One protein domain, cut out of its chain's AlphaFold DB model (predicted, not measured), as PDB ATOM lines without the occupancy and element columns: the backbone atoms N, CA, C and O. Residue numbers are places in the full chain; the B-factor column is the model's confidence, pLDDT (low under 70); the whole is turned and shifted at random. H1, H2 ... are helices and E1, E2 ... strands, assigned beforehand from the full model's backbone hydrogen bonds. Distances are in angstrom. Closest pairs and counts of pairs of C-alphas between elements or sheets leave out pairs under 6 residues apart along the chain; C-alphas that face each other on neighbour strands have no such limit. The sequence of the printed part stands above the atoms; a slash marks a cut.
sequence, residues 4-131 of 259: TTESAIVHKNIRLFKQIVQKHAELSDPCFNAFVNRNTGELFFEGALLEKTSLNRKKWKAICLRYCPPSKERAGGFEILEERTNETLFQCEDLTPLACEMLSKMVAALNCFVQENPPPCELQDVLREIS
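This is residues 4 to 131 of the 259 residues of an uncharacterized protein of Parachlamydiales bacterium (UniProt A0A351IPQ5). A strongly twisted sheet of four strands has two long helices, H1 and H2, crossing each other over one of its faces, and a short last helix, H3, packs on residues 18 to 22 of H1 and only grazes the sheet. The sheet's order is E2, E1, E3, E4, antiparallel throughout. The printed part has 128 residues, with three named helices and four named strands in the order H1, E1, E2, E3, E4, H2, H3; the class is mixed, helices and strands. It is compact, with a radius of gyration of the C-alphas of 14.2 A, and rounded, spanning 39 by 33 by 30 A.

Begin with the sheet: find C-alpha 60 at (37.996, -10.979, 243.624), where E3, residues 60 to 68, begins and runs 24.5 A. Beside it look for E1, residues 31 to 37, 18.9 A, and E4, residues 77 to 82, 16.8 A; E2 is just residues 43 to 45. H1, residues 5 to 23, runs 27.3 A from C-alpha 5 at (25.558, -25.581, 240.371). H2, residues 97 to 116, runs 27.9 A, and H3, residues 123 to 131, runs 12.3 A to C-alpha 131 at (42.518, -33.484, 254.892).

Between the inner strands E1 and E3, N 34 and O 63 are within hydrogen-bond range at 2.9 A. The hairpin E3 and E4 has N 66 and O 79 at 2.8 A, and the hairpin E1 and E2 has N 44 and O 35 at 2.9 A. H1 and H2 are on the same face, in two layers, helices over one face of a sheet. H1, at a height of 9.5 A over the sheet, runs along the strands, over E2; the C-alphas of Asn 13 and Leu 43 are their closest, 5.5 A. H2, at a height of 8.5 A, runs along the strands, over E3, at 16 degrees on the local plane. H1 touches H2 with residues 6 to 14 alone, at a steep tilt of 53 degrees; the closest C-alphas, of Val 10 and Met 106, are 5.6 A apart. H3 touches H1, the closest C-alphas being those of Lys 18 and Ser 131, 5.1 A. H2 and H3 only just touch, with 3 pairs of C-alphas within 8 A, the closest those of Val 114 and Val 126, 7.3 A. In H1, H2 and H3 every O i to N i+4 pair is within hydrogen-bond range.

The C-alphas farthest apart, of Lys 52 and Lys 72, are 42.2 A apart. The printed part has no cut; the links E2 to E3 and E4 to H2 are long. Mean pLDDT of the printed part is 75.2, with residues 47 to 54 and 83 to 91 among those under 70.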
ATOM      1  N   THR A   4      23.368 -29.567 242.118       57.03
ATOM      2  CA  THR A   4      23.058 -28.190 241.717       57.03
ATOM      3  C   THR A   4      24.366 -27.424 241.507       57.03
ATOM      4  O   THR A   4      25.387 -27.750 242.114       57.03
ATOM      5  N   THR A   5      24.365 -26.404 240.648       58.66
ATOM      6  CA  THR A   5      25.558 -25.581 240.371       58.66
ATOM      7  C   THR A   5      26.187 -25.020 241.656       58.66
ATOM      8  O   THR A   5      27.407 -24.989 241.785       58.66
ATOM      9  N   GLU A   6      25.361 -24.679 242.648       59.50
ATOM     10  CA  GLU A   6      25.771 -24.265 243.997       59.50
ATOM     11  C   GLU A   6      26.553 -25.345 244.756       59.50
ATOM     12  O   GLU A   6      27.641 -25.098 245.274       59.50
ATOM     13  N   SER A   7      26.038 -26.579 244.778       64.88
ATOM     14  CA  SER A   7      26.715 -27.712 245.413       64.88
ATOM     15  C   SER A   7      28.088 -27.952 244.772       64.88
ATOM     16  O   SER A   7      29.066 -28.199 245.479       64.88
ATOM     17  N   ALA A   8      28.209 -27.774 243.452       75.75
ATOM     18  CA  ALA A   8      29.484 -27.910 242.751       75.75
ATOM     19  C   ALA A   8      30.532 -26.866 243.186       75.75
ATOM     20  O   ALA A   8      31.706 -27.222 243.325       75.75
ATOM     21  N   ILE A   9      30.129 -25.611 243.437       80.94
ATOM     22  CA  ILE A   9      31.033 -24.544 243.905       80.94
ATOM     23  C   ILE A   9      31.518 -24.838 245.325       80.94
ATOM     24  O   ILE A   9      32.726 -24.826 245.567       80.94
ATOM     25  N   VAL A  10      30.615 -25.188 246.245       80.19
ATOM     26  CA  VAL A  10      30.994 -25.510 247.633       80.19
ATOM     27  C   VAL A  10      31.933 -26.720 247.674       80.19
ATOM     28  O   VAL A  10      32.990 -26.664 248.305       80.19
ATOM     29  N   HIS A  11      31.625 -27.789 246.929       80.88
ATOM     30  CA  HIS A  11      32.509 -28.955 246.828       80.88
ATOM     31  C   HIS A  11      33.877 -28.608 246.230       80.88
ATOM     32  O   HIS A  11      34.899 -29.131 246.685       80.88
ATOM     33  N   LYS A  12      33.921 -27.735 245.216       85.00
ATOM     34  CA  LYS A  12      35.174 -27.249 244.624       85.00
ATOM     35  C   LYS A  12      35.997 -26.476 245.654       85.00
ATOM     36  O   LYS A  12      37.178 -26.776 245.808       85.00
ATOM     37  N   ASN A  13      35.379 -25.551 246.385       89.00
ATOM     38  CA  ASN A  13      36.051 -24.746 247.403       89.00
ATOM     39  C   ASN A  13      36.606 -25.613 248.546       89.00
ATOM     40  O   ASN A  13      37.771 -25.476 248.912       89.00
ATOM     41  N   ILE A  14      35.816 -26.574 249.043       86.81
ATOM     42  CA  ILE A  14      36.257 -27.544 250.058       86.81
ATOM     43  C   ILE A  14      37.434 -28.383 249.545       86.81
ATOM     44  O   ILE A  14      38.409 -28.598 250.265       86.81
ATOM     45  N   ARG A  15      37.367 -28.862 248.296       84.81
ATOM     46  CA  ARG A  15      38.455 -29.641 247.688       84.81
ATOM     47  C   ARG A  15      39.745 -28.827 247.611       84.81
ATOM     48  O   ARG A  15      40.803 -29.355 247.939       84.81
ATOM     49  N   LEU A  16      39.656 -27.565 247.191       85.94
ATOM     50  CA  LEU A  16      40.801 -26.654 247.128       85.94
ATOM     51  C   LEU A  16      41.398 -26.413 248.517       85.94
ATOM     52  O   LEU A  16      42.613 -26.504 248.675       85.94
ATOM     53  N   PHE A  17      40.555 -26.199 249.529       87.25
ATOM     54  CA  PHE A  17      41.016 -26.056 250.908       87.25
ATOM     55  C   PHE A  17      41.779 -27.296 251.386       87.25
ATOM     56  O   PHE A  17      42.901 -27.179 251.868       87.25
ATOM     57  N   LYS A  18      41.247 -28.504 251.159       84.62
ATOM     58  CA  LYS A  18      41.951 -29.750 251.514       84.62
ATOM     59  C   LYS A  18      43.307 -29.879 250.832       84.62
ATOM     60  O   LYS A  18      44.257 -30.325 251.465       84.62
ATOM     61  N   GLN A  19      43.419 -29.477 249.565       82.75
ATOM     62  CA  GLN A  19      44.698 -29.498 248.849       82.75
ATOM     63  C   GLN A  19      45.725 -28.548 249.473       82.75
ATOM     64  O   GLN A  19      46.898 -28.904 249.555       82.75
ATOM     65  N   ILE A  20      45.298 -27.364 249.921       81.62
ATOM     66  CA  ILE A  20      46.158 -26.436 250.665       81.62
ATOM     67  C   ILE A  20      46.601 -27.064 251.977       81.62
ATOM     68  O   ILE A  20      47.797 -27.146 252.237       81.62
ATOM     69  N   VAL A  21      45.657 -27.586 252.755       80.81
ATOM     70  CA  VAL A  21      45.952 -28.217 254.042       80.81
ATOM     71  C   VAL A  21      46.932 -29.390 253.891       80.81
ATOM     72  O   VAL A  21      47.876 -29.503 254.664       80.81
ATOM     73  N   GLN A  22      46.780 -30.221 252.853       76.62
ATOM     74  CA  GLN A  22      47.705 -31.324 252.556       76.62
ATOM     75  C   GLN A  22      49.103 -30.843 252.152       76.62
ATOM     76  O   GLN A  22      50.098 -31.442 252.551       76.62
ATOM     77  N   LYS A  23      49.192 -29.772 251.354       72.38
ATOM     78  CA  LYS A  23      50.475 -29.188 250.928       72.38
ATOM     79  C   LYS A  23      51.204 -28.471 252.057       72.38
ATOM     80  O   LYS A  23      52.421 -28.336 251.999       72.38
ATOM     81  N   HIS A  24      50.462 -28.015 253.056       67.06
ATOM     82  CA  HIS A  24      50.948 -27.161 254.122       67.06
ATOM     83  C   HIS A  24      50.738 -27.793 255.510       67.06
ATOM     84  O   HIS A  24      50.450 -27.103 256.483       67.06
ATOM     85  N   ALA A  25      50.904 -29.117 255.609       55.06
ATOM     86  CA  ALA A  25      50.685 -29.894 256.835       55.06
ATOM     87  C   ALA A  25      51.579 -29.483 258.029       55.06
ATOM     88  O   ALA A  25      51.306 -29.880 259.157       55.06
ATOM     89  N   GLU A  26      52.618 -28.675 257.791       58.91
ATOM     90  CA  GLU A  26      53.526 -28.129 258.810       58.91
ATOM     91  C   GLU A  26      53.202 -26.674 259.209       58.91
ATOM     92  O   GLU A  26      53.996 -26.037 259.902       58.91
ATOM     93  N   LEU A  27      52.062 -26.111 258.784       62.81
ATOM     94  CA  LEU A  27      51.688 -24.740 259.149       62.81
ATOM     95  C   LEU A  27      51.561 -24.573 260.664       62.81
ATOM     96  O   LEU A  27      50.781 -25.253 261.330       62.81
ATOM     97  N   SER A  28      52.305 -23.599 261.184       60.31
ATOM     98  CA  SER A  28      52.113 -23.033 262.519       60.31
ATOM     99  C   SER A  28      51.068 -21.913 262.536       60.31
ATOM    100  O   SER A  28      50.676 -21.470 263.612       60.31
ATOM    101  N   ASP A  29      50.653 -21.425 261.362       71.38
ATOM    102  CA  ASP A  29      49.719 -20.309 261.218       71.38
ATOM    103  C   ASP A  29      48.276 -20.823 261.038       71.38
ATOM    104  O   ASP A  29      48.032 -21.623 260.129       71.38
ATOM    105  N   PRO A  30      47.309 -20.393 261.874       75.69
ATOM    106  CA  PRO A  30      45.895 -20.715 261.691       75.69
ATOM    107  C   PRO A  30      45.237 -20.014 260.494       75.69
ATOM    108  O   PRO A  30      44.062 -20.282 260.235       75.69
ATOM    109  N   CYS A  31      45.934 -19.107 259.807       83.06
ATOM    110  CA  CYS A  31      45.400 -18.282 258.731       83.06
ATOM    111  C   CYS A  31      45.661 -18.871 257.335       83.06
ATOM    112  O   CYS A  31      46.798 -19.115 256.934       83.06
ATOM    113  N   PHE A  32      44.589 -19.027 256.557       86.31
ATOM    114  CA  PHE A  32      44.624 -19.474 255.167       86.31
ATOM    115  C   PHE A  32      44.133 -18.354 254.251       86.31
ATOM    116  O   PHE A  32      42.925 -18.154 254.081       86.31
ATOM    117  N   ASN A  33      45.072 -17.630 253.646       86.62
ATOM    118  CA  ASN A  33      44.754 -16.549 252.722       86.62
ATOM    119  C   ASN A  33      44.099 -17.082 251.444       86.62
ATOM    120  O   ASN A  33      44.531 -18.077 250.849       86.62
ATOM    121  N   ALA A  34      43.053 -16.394 251.003       88.38
ATOM    122  CA  ALA A  34      42.325 -16.725 249.795       88.38
ATOM    123  C   ALA A  34      41.687 -15.494 249.152       88.38
ATOM    124  O   ALA A  34      41.617 -14.406 249.714       88.38
ATOM    125  N   PHE A  35      41.159 -15.695 247.955       88.81
ATOM    126  CA  PHE A  35      40.341 -14.745 247.235       88.81
ATOM    127  C   PHE A  35      38.982 -15.370 246.960       88.81
ATOM    128  O   PHE A  35      38.908 -16.459 246.392       88.81
ATOM    129  N   VAL A  36      37.912 -14.662 247.310       90.44
ATOM    130  CA  VAL A  36      36.540 -15.029 246.958       90.44
ATOM    131  C   VAL A  36      36.070 -14.231 245.749       90.44
ATOM    132  O   VAL A  36      36.259 -13.014 245.664       90.44
ATOM    133  N   ASN A  37      35.466 -14.913 244.779       91.00
ATOM    134  CA  ASN A  37      34.817 -14.259 243.657       91.00
ATOM    135  C   ASN A  37      33.552 -13.550 244.145       91.00
ATOM    136  O   ASN A  37      32.648 -14.187 244.685       91.00
ATOM    137  N   ARG A  38      33.470 -12.247 243.885       87.56
ATOM    138  CA  ARG A  38      32.386 -11.383 244.357       87.56
ATOM    139  C   ARG A  38      31.010 -11.787 243.846       87.56
ATOM    140  O   ARG A  38      30.036 -11.480 244.506       87.56
ATOM    141  N   ASN A  39      30.925 -12.481 242.713       84.50
ATOM    142  CA  ASN A  39      29.651 -12.838 242.092       84.50
ATOM    143  C   ASN A  39      29.266 -14.308 242.278       84.50
ATOM    144  O   ASN A  39      28.079 -14.625 242.259       84.50
ATOM    145  N   THR A  40      30.252 -15.204 242.395       85.00
ATOM    146  CA  THR A  40      30.022 -16.660 242.385       85.00
ATOM    147  C   THR A  40      30.351 -17.352 243.703       85.00
ATOM    148  O   THR A  40      29.914 -18.479 243.905       85.00
ATOM    149  N   GLY A  41      31.139 -16.729 244.584       85.12
ATOM    150  CA  GLY A  41      31.608 -17.358 245.824       85.12
ATOM    151  C   GLY A  41      32.673 -18.436 245.618       85.12
ATOM    152  O   GLY A  41      33.023 -19.154 246.552       85.12
ATOM    153  N   GLU A  42      33.207 -18.575 244.402       89.75
ATOM    154  CA  GLU A  42      34.363 -19.436 244.150       89.75
ATOM    155  C   GLU A  42      35.588 -18.932 244.915       89.75
ATOM    156  O   GLU A  42      35.845 -17.726 244.949       89.75
ATOM    157  N   LEU A  43      36.358 -19.858 245.485       89.19
ATOM    158  CA  LEU A  43      37.585 -19.555 246.209       89.19
ATOM    159  C   LEU A  43      38.838 -19.876 245.406       89.19
ATOM    160  O   LEU A  43      38.916 -20.876 244.688       89.19
ATOM    161  N   PHE A  44      39.851 -19.047 245.619       86.31
ATOM    162  CA  PHE A  44      41.219 -19.274 245.188       86.31
ATOM    163  C   PHE A  44      42.159 -19.054 246.373       86.31
ATOM    164  O   PHE A  44      42.270 -17.934 246.854       86.31
ATOM    165  N   PHE A  45      42.821 -20.102 246.862       84.81
ATOM    166  CA  PHE A  45      43.738 -19.993 247.999       84.81
ATOM    167  C   PHE A  45      45.150 -19.609 247.553       84.81
ATOM    168  O   PHE A  45      45.658 -20.138 246.558       84.81
ATOM    169  N   GLU A  46      45.806 -18.742 248.319       76.25
ATOM    170  CA  GLU A  46      47.221 -18.436 248.122       76.25
ATOM    171  C   GLU A  46      48.048 -19.713 248.366       76.25
ATOM    172  O   GLU A  46      47.994 -20.306 249.439       76.25
ATOM    173  N   GLY A  47      48.753 -20.201 247.336       66.31
ATOM    174  CA  GLY A  47      49.506 -21.469 247.372       66.31
ATOM    175  C   GLY A  47      48.896 -22.625 246.557       66.31
ATOM    176  O   GLY A  47      49.582 -23.610 246.250       66.31
ATOM    177  N   ALA A  48      47.642 -22.512 246.102       59.16
ATOM    178  CA  ALA A  48      46.997 -23.515 245.251       59.16
ATOM    179  C   ALA A  48      47.377 -23.316 243.770       59.16
ATOM    180  O   ALA A  48      46.562 -22.862 242.982       59.16
ATOM    181  N   LEU A  49      48.608 -23.707 243.396       48.19
ATOM    182  CA  LEU A  49      49.150 -23.726 242.019       48.19
ATOM    183  C   LEU A  49      49.176 -22.353 241.296       48.19
ATOM    184  O   LEU A  49      48.156 -21.864 240.829       48.19
ATOM    185  N   LEU A  50      50.412 -21.864 241.080       46.66
ATOM    186  CA  LEU A  50      50.866 -20.717 240.262       46.66
ATOM    187  C   LEU A  50      50.854 -19.365 240.997       46.66
ATOM    188  O   LEU A  50      49.826 -18.829 241.387       46.66
ATOM    189  N   GLU A  51      52.022 -18.808 241.325       50.00
ATOM    190  CA  GLU A  51      52.812 -17.972 240.404       50.00
ATOM    191  C   GLU A  51      51.943 -17.014 239.562       50.00
ATOM    192  O   GLU A  51      51.454 -17.349 238.491       50.00
ATOM    193  N   LYS A  52      51.826 -15.767 240.033       45.12
ATOM    194  CA  LYS A  52      51.601 -14.563 239.210       45.12
ATOM    195  C   LYS A  52      50.341 -14.498 238.326       45.12
ATOM    196  O   LYS A  52      50.377 -13.848 237.282       45.12
ATOM    197  N   THR A  53      49.185 -14.996 238.750       50.75
ATOM    198  CA  THR A  53      47.920 -14.440 238.229       50.75
ATOM    199  C   THR A  53      47.537 -13.207 239.036       50.75
ATOM    200  O   THR A  53      47.083 -13.308 240.170       50.75
ATOM    201  N   SER A  54      47.722 -12.021 238.448       59.78
ATOM    202  CA  SER A  54      47.108 -10.793 238.957       59.78
ATOM    203  C   SER A  54      45.588 -10.975 238.927       59.78
ATOM    204  O   SER A  54      44.949 -10.848 237.880       59.78
ATOM    205  N   LEU A  55      45.002 -11.348 240.065       70.31
ATOM    206  CA  LEU A  55      43.556 -11.434 240.197       70.31
ATOM    207  C   LEU A  55      42.980 -10.023 240.128       70.31
ATOM    208  O   LEU A  55      43.423  -9.097 240.809       70.31
ATOM    209  N   ASN A  56      41.967  -9.857 239.282       79.94
ATOM    210  CA  ASN A  56      41.259  -8.595 239.174       79.94
ATOM    211  C   ASN A  56      40.557  -8.294 240.508       79.94
ATOM    212  O   ASN A  56      39.529  -8.899 240.809       79.94
ATOM    213  N   ARG A  57      41.074  -7.323 241.271       78.25
ATOM    214  CA  ARG A  57      40.536  -6.914 242.584       78.25
ATOM    215  C   ARG A  57      39.085  -6.407 242.544       78.25
ATOM    216  O   ARG A  57      38.417  -6.397 243.572       78.25
ATOM    217  N   LYS A  58      38.563  -6.035 241.365       80.81
ATOM    218  CA  LYS A  58      37.130  -5.726 241.185       80.81
ATOM    219  C   LYS A  58      36.247  -6.970 241.130       80.81
ATOM    220  O   LYS A  58      35.054  -6.860 241.357       80.81
ATOM    221  N   LYS A  59      36.806  -8.131 240.775       85.81
ATOM    222  CA  LYS A  59      36.090  -9.416 240.702       85.81
ATOM    223  C   LYS A  59      36.363 -10.308 241.908       85.81
ATOM    224  O   LYS A  59      35.529 -11.139 242.240       85.81
ATOM    225  N   TRP A  60      37.511 -10.129 242.548       87.50
ATOM    226  CA  TRP A  60      37.996 -10.979 243.624       87.50
ATOM    227  C   TRP A  60      38.244 -10.148 244.877       87.50
ATOM    228  O   TRP A  60      38.912  -9.113 244.812       87.50
ATOM    229  N   LYS A  61      37.692 -10.591 246.002       86.25
ATOM    230  CA  LYS A  61      37.905 -10.009 247.327       86.25
ATOM    231  C   LYS A  61      38.884 -10.884 248.099       86.25
ATOM    232  O   LYS A  61      38.706 -12.096 248.127       86.25
ATOM    233  N   ALA A  62      39.904 -10.279 248.695       86.31
ATOM    234  CA  ALA A  62      40.854 -11.001 249.528       86.31
ATOM    235  C   ALA A  62      40.258 -11.287 250.910       86.31
ATOM    236  O   ALA A  62      39.619 -10.417 251.509       86.31
ATOM    237  N   ILE A  63      40.464 -12.505 251.389       86.75
ATOM    238  CA  ILE A  63      39.947 -13.020 252.651       86.75
ATOM    239  C   ILE A  63      41.008 -13.878 253.334       86.75
ATOM    240  O   ILE A  63      41.919 -14.399 252.694       86.75
ATOM    241  N   CYS A  64      40.843 -14.079 254.631       86.25
ATOM    242  CA  CYS A  64      41.596 -15.049 255.401       86.25
ATOM    243  C   CYS A  64      40.608 -15.993 256.080       86.25
ATOM    244  O   CYS A  64      39.724 -15.549 256.813       86.25
ATOM    245  N   LEU A  65      40.737 -17.292 255.822       87.62
ATOM    246  CA  LEU A  65      40.032 -18.313 256.582       87.62
ATOM    247  C   LEU A  65      40.910 -18.669 257.785       87.62
ATOM    248  O   LEU A  65      41.973 -19.252 257.604       87.62
ATOM    249  N   ARG A  66      40.497 -18.309 258.999       85.94
ATOM    250  CA  ARG A  66      41.275 -18.527 260.225       85.94
ATOM    251  C   ARG A  66      40.674 -19.647 261.056       85.94
ATOM    252  O   ARG A  66      39.478 -19.620 261.331       85.94
ATOM    253  N   TYR A  67      41.497 -20.585 261.513       84.62
ATOM    254  CA  TYR A  67      41.105 -21.526 262.557       84.62
ATOM    255  C   TYR A  67      41.223 -20.892 263.950       84.62
ATOM    256  O   TYR A  67      42.287 -20.437 264.364       84.62
ATOM    257  N   CYS A  68      40.127 -20.910 264.690       82.06
ATOM    258  CA  CYS A  68      40.024 -20.475 266.070       82.06
ATOM    259  C   CYS A  68      39.897 -21.721 266.965       82.06
ATOM    260  O   CYS A  68      38.884 -22.425 266.881       82.06
ATOM    261  N   PRO A  69      40.902 -22.026 267.808       78.44
ATOM    262  CA  PRO A  69      40.843 -23.175 268.704       78.44
ATOM    263  C   PRO A  69      39.720 -23.013 269.744       78.44
ATOM    264  O   PRO A  69      39.335 -21.886 270.071       78.44
ATOM    265  N   PRO A  70      39.181 -24.124 270.273       78.75
ATOM    266  CA  PRO A  70      38.136 -24.072 271.289       78.75
ATOM    267  C   PRO A  70      38.620 -23.357 272.556       78.75
ATOM    268  O   PRO A  70      39.746 -23.559 273.015       78.75
ATOM    269  N   SER A  71      37.745 -22.547 273.149       75.12
ATOM    270  CA  SER A  71      37.964 -21.869 274.430       75.12
ATOM    271  C   SER A  71      36.850 -22.224 275.419       75.12
ATOM    272  O   SER A  71      35.867 -22.875 275.067       75.12
ATOM    273  N   LYS A  72      36.973 -21.780 276.678       67.62
ATOM    274  CA  LYS A  72      35.911 -21.969 277.686       67.62
ATOM    275  C   LYS A  72      34.580 -21.319 277.290       67.62
ATOM    276  O   LYS A  72      33.539 -21.746 277.774       67.62
ATOM    277  N   GLU A  73      34.628 -20.299 276.439       66.50
ATOM    278  CA  GLU A  73      33.479 -19.468 276.068       66.50
ATOM    279  C   GLU A  73      32.974 -19.767 274.652       66.50
ATOM    280  O   GLU A  73      31.890 -19.323 274.280       66.50
ATOM    281  N   ARG A  74      33.740 -20.512 273.840       67.00
ATOM    282  CA  ARG A  74      33.433 -20.695 272.420       67.00
ATOM    283  C   ARG A  74      33.907 -22.039 271.877       67.00
ATOM    284  O   ARG A  74      35.058 -22.428 272.059       67.00
ATOM    285  N   ALA A  75      33.029 -22.714 271.133       69.88
ATOM    286  CA  ALA A  75      33.405 -23.888 270.350       69.88
ATOM    287  C   ALA A  75      34.426 -23.505 269.263       69.88
ATOM    288  O   ALA A  75      34.265 -22.488 268.588       69.88
ATOM    289  N   GLY A  76      35.460 -24.329 269.093       76.44
ATOM    290  CA  GLY A  76      36.476 -24.119 268.065       76.44
ATOM    291  C   GLY A  76      35.902 -24.257 266.654       76.44
ATOM    292  O   GLY A  76      34.884 -24.922 266.441       76.44
ATOM    293  N   GLY A  77      36.551 -23.628 265.679       84.88
ATOM    294  CA  GLY A  77      36.114 -23.649 264.288       84.88
ATOM    295  C   GLY A  77      36.830 -22.618 263.428       84.88
ATOM    296  O   GLY A  77      37.735 -21.929 263.870       84.88
ATOM    297  N   PHE A  78      36.413 -22.519 262.180       85.06
ATOM    298  CA  PHE A  78      36.875 -21.576 261.184       85.06
ATOM    299  C   PHE A  78      35.991 -20.336 261.119       85.06
ATOM    300  O   PHE A  78      34.757 -20.415 261.160       85.06
ATOM    301  N   GLU A  79      36.650 -19.202 260.937       84.81
ATOM    302  CA  GLU A  79      36.064 -17.893 260.676       84.81
ATOM    303  C   GLU A  79      36.655 -17.303 259.401       84.81
ATOM    304  O   GLU A  79      37.772 -17.641 259.014       84.81
ATOM    305  N   ILE A  80      35.929 -16.379 258.775       84.56
ATOM    306  CA  ILE A  80      36.459 -15.589 257.667       84.56
ATOM    307  C   ILE A  80      36.735 -14.181 258.171       84.56
ATOM    308  O   ILE A  80      35.914 -13.583 258.868       84.56
ATOM    309  N   LEU A  81      37.885 -13.657 257.779       80.81
ATOM    310  CA  LEU A  81      38.344 -12.304 258.045       80.81
ATOM    311  C   LEU A  81      38.695 -11.626 256.727       80.81
ATOM    312  O   LEU A  81      38.953 -12.283 255.716       80.81
ATOM    313  N   GLU A  82      38.769 -10.303 256.746       77.94
ATOM    314  CA  GLU A  82      39.404  -9.574 255.652       77.94
ATOM    315  C   GLU A  82      40.925  -9.549 255.823       77.94
ATOM    316  O   GLU A  82      41.441  -9.279 256.909       77.94
ATOM    317  N   GLU A  83      41.650  -9.780 254.724       64.12
ATOM    318  CA  GLU A  83      43.122  -9.840 254.687       64.12
ATOM    319  C   GLU A  83      43.792  -8.560 255.233       64.12
ATOM    320  O   GLU A  83      44.921  -8.591 255.711       64.12
ATOM    321  N   ARG A  84      43.103  -7.409 255.197       53.47
ATOM    322  CA  ARG A  84      43.711  -6.113 255.534       53.47
ATOM    323  C   ARG A  84      43.973  -5.879 257.018       53.47
ATOM    324  O   ARG A  84      44.699  -4.932 257.313       53.47
ATOM    325  N   THR A  85      43.419  -6.671 257.936       51.41
ATOM    326  CA  THR A  85      43.568  -6.361 259.371       51.41
ATOM    327  C   THR A  85      43.727  -7.551 260.310       51.41
ATOM    328  O   THR A  85      44.038  -7.295 261.462       51.41
ATOM    329  N   ASN A  86      43.518  -8.819 259.919       50.97
ATOM    330  CA  ASN A  86      43.459  -9.970 260.859       50.97
ATOM    331  C   ASN A  86      42.488  -9.795 262.063       50.97
ATOM    332  O   ASN A  86      42.388 -10.673 262.927       50.97
ATOM    333  N   GLU A  87      41.742  -8.691 262.098       51.16
ATOM    334  CA  GLU A  87      41.005  -8.175 263.253       51.16
ATOM    335  C   GLU A  87      39.586  -7.735 262.867       51.16
ATOM    336  O   GLU A  87      38.719  -7.633 263.732       51.16
ATOM    337  N   THR A  88      39.291  -7.528 261.576       53.38
ATOM    338  CA  THR A  88      37.931  -7.207 261.124       53.38
ATOM    339  C   THR A  88      37.147  -8.453 260.733       53.38
ATOM    340  O   THR A  88      37.558  -9.202 259.842       53.38
ATOM    341  N   LEU A  89      35.968  -8.602 261.346       59.00
ATOM    342  CA  LEU A  89      34.885  -9.465 260.872       59.00
ATOM    343  C   LEU A  89      34.657  -9.240 259.368       59.00
ATOM    344  O   LEU A  89      34.617  -8.096 258.904       59.00
ATOM    345  N   PHE A  90      34.541 -10.338 258.625       67.12
ATOM    346  CA  PHE A  90      34.328 -10.341 257.181       67.12
ATOM    347  C   PHE A  90      33.062  -9.575 256.780       67.12
ATOM    348  O   PHE A  90      31.980  -9.858 257.290       67.12
ATOM    349  N   GLN A  91      33.189  -8.618 255.853       66.75
ATOM    350  CA  GLN A  91      32.040  -7.893 255.305       66.75
ATOM    351  C   GLN A  91      31.518  -8.584 254.042       66.75
ATOM    352  O   GLN A  91      32.291  -8.951 253.160       66.75
ATOM    353  N   CYS A  92      30.200  -8.712 253.923       70.50
ATOM    354  CA  CYS A  92      29.538  -9.279 252.743       70.50
ATOM    355  C   CYS A  92      29.056  -8.216 251.739       70.50
ATOM    356  O   CYS A  92      28.552  -8.559 250.677       70.50
ATOM    357  N   GLU A  93      29.206  -6.931 252.065       69.31
ATOM    358  CA  GLU A  93      28.613  -5.780 251.357       69.31
ATOM    359  C   GLU A  93      28.968  -5.697 249.869       69.31
ATOM    360  O   GLU A  93      28.228  -5.149 249.059       69.31
ATOM    361  N   ASP A  94      30.132  -6.218 249.516       76.50
ATOM    362  CA  ASP A  94      30.743  -6.104 248.204       76.50
ATOM    363  C   ASP A  94      30.757  -7.455 247.452       76.50
ATOM    364  O   ASP A  94      31.484  -7.630 246.461       76.50
ATOM    365  N   LEU A  95      29.930  -8.392 247.931       79.81
ATOM    366  CA  LEU A  95      29.647  -9.711 247.380       79.81
ATOM    367  C   LEU A  95      28.168  -9.812 246.998       79.81
ATOM    368  O   LEU A  95      27.291  -9.226 247.627       79.81
ATOM    369  N   THR A  96      27.874 -10.604 245.974       78.56
ATOM    370  CA  THR A  96      26.501 -11.001 245.683       78.56
ATOM    371  C   THR A  96      25.995 -11.956 246.766       78.56
ATOM    372  O   THR A  96      26.782 -12.721 247.331       78.56
ATOM    373  N   PRO A  97      24.676 -12.013 246.999       73.00
ATOM    374  CA  PRO A  97      24.076 -12.955 247.943       73.00
ATOM    375  C   PRO A  97      24.467 -14.413 247.676       73.00
ATOM    376  O   PRO A  97      24.794 -15.146 248.605       73.00
ATOM    377  N   LEU A  98      24.552 -14.808 246.399       76.94
ATOM    378  CA  LEU A  98      25.050 -16.126 245.999       76.94
ATOM    379  C   LEU A  98      26.488 -16.366 246.484       76.94
ATOM    380  O   LEU A  98      26.801 -17.438 247.000       76.94
ATOM    381  N   ALA A  99      27.375 -15.383 246.318       79.06
ATOM    382  CA  ALA A  99      28.761 -15.515 246.743       79.06
ATOM    383  C   ALA A  99      28.882 -15.662 248.266       79.06
ATOM    384  O   ALA A  99      29.646 -16.511 248.735       79.06
ATOM    385  N   CYS A 100      28.092 -14.894 249.019       80.50
ATOM    386  CA  CYS A 100      28.002 -15.013 250.472       80.50
ATOM    387  C   CYS A 100      27.476 -16.390 250.884       80.50
ATOM    388  O   CYS A 100      28.074 -17.057 251.725       80.50
ATOM    389  N   GLU A 101      26.418 -16.871 250.232       78.31
ATOM    390  CA  GLU A 101      25.826 -18.175 250.514       78.31
ATOM    391  C   GLU A 101      26.819 -19.324 250.283       78.31
ATOM    392  O   GLU A 101      26.946 -20.210 251.130       78.31
ATOM    393  N   MET A 102      27.553 -19.321 249.165       83.75
ATOM    394  CA  MET A 102      28.535 -20.377 248.869       83.75
ATOM    395  C   MET A 102      29.664 -20.405 249.898       83.75
ATOM    396  O   MET A 102      30.119 -21.478 250.310       83.75
ATOM    397  N   LEU A 103      30.101 -19.226 250.330       85.31
ATOM    398  CA  LEU A 103      31.147 -19.071 251.324       85.31
ATOM    399  C   LEU A 103      30.674 -19.529 252.714       85.31
ATOM    400  O   LEU A 103      31.347 -20.336 253.362       85.31
ATOM    401  N   SER A 104      29.473 -19.116 253.120       81.94
ATOM    402  CA  SER A 104      28.823 -19.540 254.363       81.94
ATOM    403  C   SER A 104      28.595 -21.053 254.404       81.94
ATOM    404  O   SER A 104      28.928 -21.694 255.402       81.94
ATOM    405  N   LYS A 105      28.115 -21.661 253.308       80.94
ATOM    406  CA  LYS A 105      27.940 -23.123 253.197       80.94
ATOM    407  C   LYS A 105      29.263 -23.872 253.365       80.94
ATOM    408  O   LYS A 105      29.304 -24.897 254.043       80.94
ATOM    409  N   MET A 106      30.353 -23.366 252.788       87.75
ATOM    410  CA  MET A 106      31.673 -23.974 252.965       87.75
ATOM    411  C   MET A 106      32.139 -23.916 254.423       87.75
ATOM    412  O   MET A 106      32.568 -24.935 254.966       87.75
ATOM    413  N   VAL A 107      32.071 -22.744 255.057       86.44
ATOM    414  CA  VAL A 107      32.510 -22.578 256.452       86.44
ATOM    415  C   VAL A 107      31.643 -23.393 257.402       86.44
ATOM    416  O   VAL A 107      32.161 -24.017 258.326       86.44
ATOM    417  N   ALA A 108      30.335 -23.450 257.153       79.81
ATOM    418  CA  ALA A 108      29.426 -24.307 257.899       79.81
ATOM    419  C   ALA A 108      29.839 -25.782 257.804       79.81
ATOM    420  O   ALA A 108      29.921 -26.440 258.837       79.81
ATOM    421  N   ALA A 109      30.172 -26.281 256.609       81.31
ATOM    422  CA  ALA A 109      30.627 -27.660 256.429       81.31
ATOM    423  C   ALA A 109      31.937 -27.951 257.187       81.31
ATOM    424  O   ALA A 109      32.041 -28.968 257.871       81.31
ATOM    425  N   LEU A 110      32.917 -27.039 257.125       84.38
ATOM    426  CA  LEU A 110      34.169 -27.172 257.883       84.38
ATOM    427  C   LEU A 110      33.918 -27.178 259.392       84.38
ATOM    428  O   LEU A 110      34.503 -27.973 260.122       84.38
ATOM    429  N   ASN A 111      33.028 -26.312 259.864       82.50
ATOM    430  CA  ASN A 111      32.765 -26.193 261.288       82.50
ATOM    431  C   ASN A 111      31.873 -27.304 261.839       82.50
ATOM    432  O   ASN A 111      32.025 -27.661 263.003       82.50
ATOM    433  N   CYS A 112      30.971 -27.853 261.025       78.81
ATOM    434  CA  CYS A 112      30.206 -29.049 261.369       78.81
ATOM    435  C   CYS A 112      31.165 -30.210 261.638       78.81
ATOM    436  O   CYS A 112      31.093 -30.841 262.686       78.81
ATOM    437  N   PHE A 113      32.155 -30.392 260.759       77.25
ATOM    438  CA  PHE A 113      33.189 -31.404 260.943       77.25
ATOM    439  C   PHE A 113      33.978 -31.227 262.244       77.25
ATOM    440  O   PHE A 113      34.132 -32.190 262.991       77.25
ATOM    441  N   VAL A 114      34.436 -30.003 262.537       78.00
ATOM    442  CA  VAL A 114      35.168 -29.686 263.780       78.00
ATOM    443  C   VAL A 114      34.315 -29.943 265.029       78.00
ATOM    444  O   VAL A 114      34.845 -30.321 266.067       78.00
ATOM    445  N   GLN A 115      32.999 -29.742 264.952       74.94
ATOM    446  CA  GLN A 115      32.089 -29.958 266.080       74.94
ATOM    447  C   GLN A 115      31.733 -31.431 266.292       74.94
ATOM    448  O   GLN A 115      31.671 -31.879 267.435       74.94
ATOM    449  N   GLU A 116      31.499 -32.180 265.214       70.19
ATOM    450  CA  GLU A 116      31.190 -33.616 265.264       70.19
ATOM    451  C   GLU A 116      32.418 -34.462 265.613       70.19
ATOM    452  O   GLU A 116      32.292 -35.534 266.203       70.19
ATOM    453  N   ASN A 117      33.607 -33.955 265.286       66.06
ATOM    454  CA  ASN A 117      34.893 -34.571 265.583       66.06
ATOM    455  C   ASN A 117      35.709 -33.585 266.425       66.06
ATOM    456  O   ASN A 117      36.647 -32.990 265.888       66.06
ATOM    457  N   PRO A 118      35.330 -33.358 267.702       61.44
ATOM    458  CA  PRO A 118      35.986 -32.381 268.562       61.44
ATOM    459  C   PRO A 118      37.491 -32.672 268.573       61.44
ATOM    460  O   PRO A 118      37.909 -33.727 269.059       61.44
ATOM    461  N   PRO A 119      38.303 -31.794 267.965       56.47
ATOM    462  CA  PRO A 119      39.693 -32.101 267.706       56.47
ATOM    463  C   PRO A 119      40.502 -32.024 269.007       56.47
ATOM    464  O   PRO A 119      40.061 -31.404 269.984       56.47
ATOM    465  N   PRO A 120      41.727 -32.575 269.026       56.88
ATOM    466  CA  PRO A 120      42.754 -32.098 269.944       56.88
ATOM    467  C   PRO A 120      42.881 -30.572 269.808       56.88
ATOM    468  O   PRO A 120      42.649 -30.019 268.735       56.88
ATOM    469  N   CYS A 121      43.263 -29.868 270.875       60.09
ATOM    470  CA  CYS A 121      43.372 -28.402 270.869       60.09
ATOM    471  C   CYS A 121      44.374 -27.843 269.829       60.09
ATOM    472  O   CYS A 121      44.446 -26.629 269.643       60.09
ATOM    473  N   GLU A 122      45.161 -28.705 269.182       71.69
ATOM    474  CA  GLU A 122      46.231 -28.346 268.258       71.69
ATOM    475  C   GLU A 122      45.747 -28.297 266.802       71.69
ATOM    476  O   GLU A 122      45.218 -29.266 266.253       71.69
ATOM    477  N   LEU A 123      45.998 -27.159 266.145       74.00
ATOM    478  CA  LEU A 123      45.662 -26.892 264.743       74.00
ATOM    479  C   LEU A 123      46.080 -28.032 263.799       74.00
ATOM    480  O   LEU A 123      45.317 -28.414 262.917       74.00
ATOM    481  N   GLN A 124      47.276 -28.598 263.980       76.69
ATOM    482  CA  GLN A 124      47.813 -29.616 263.072       76.69
ATOM    483  C   GLN A 124      46.961 -30.888 263.019       76.69
ATOM    484  O   GLN A 124      46.822 -31.487 261.950       76.69
ATOM    485  N   ASP A 125      46.365 -31.288 264.141       75.62
ATOM    486  CA  ASP A 125      45.511 -32.472 264.188       75.62
ATOM    487  C   ASP A 125      44.170 -32.204 263.501       75.62
ATOM    488  O   ASP A 125      43.717 -33.012 262.691       75.62
ATOM    489  N   VAL A 126      43.595 -31.015 263.716       76.94
ATOM    490  CA  VAL A 126      42.377 -30.553 263.024       76.94
ATOM    491  C   VAL A 126      42.572 -30.607 261.510       76.94
ATOM    492  O   VAL A 126      41.758 -31.165 260.772       76.94
ATOM    493  N   LEU A 127      43.680 -30.031 261.044       80.25
ATOM    494  CA  LEU A 127      44.042 -29.960 259.636       80.25
ATOM    495  C   LEU A 127      44.260 -31.352 259.033       80.25
ATOM    496  O   LEU A 127      43.765 -31.649 257.940       80.25
ATOM    497  N   ARG A 128      44.944 -32.237 259.763       78.25
ATOM    498  CA  ARG A 128      45.174 -33.625 259.351       78.25
ATOM    499  C   ARG A 128      43.866 -34.386 259.174       78.25
ATOM    500  O   ARG A 128      43.719 -35.081 258.167       78.25
ATOM    501  N   GLU A 129      42.923 -34.230 260.090       78.56
ATOM    502  CA  GLU A 129      41.630 -34.913 260.010       78.56
ATOM    503  C   GLU A 129      40.754 -34.340 258.885       78.56
ATOM    504  O   GLU A 129      40.236 -35.101 258.063       78.56
ATOM    505  N   ILE A 130      40.708 -33.011 258.715       80.00
ATOM    506  CA  ILE A 130      40.012 -32.368 257.582       80.00
ATOM    507  C   ILE A 130      40.555 -32.851 256.234       80.00
ATOM    508  O   ILE A 130      39.790 -33.052 255.285       80.00
ATOM    509  N   SER A 131      41.872 -33.048 256.133       80.12
ATOM    510  CA  SER A 131      42.518 -33.484 254.892       80.12
ATOM    511  C   SER A 131      42.080 -34.879 254.424       80.12
ATOM    512  O   SER A 131      42.170 -35.165 253.227       80.12
TER     513      SER A 131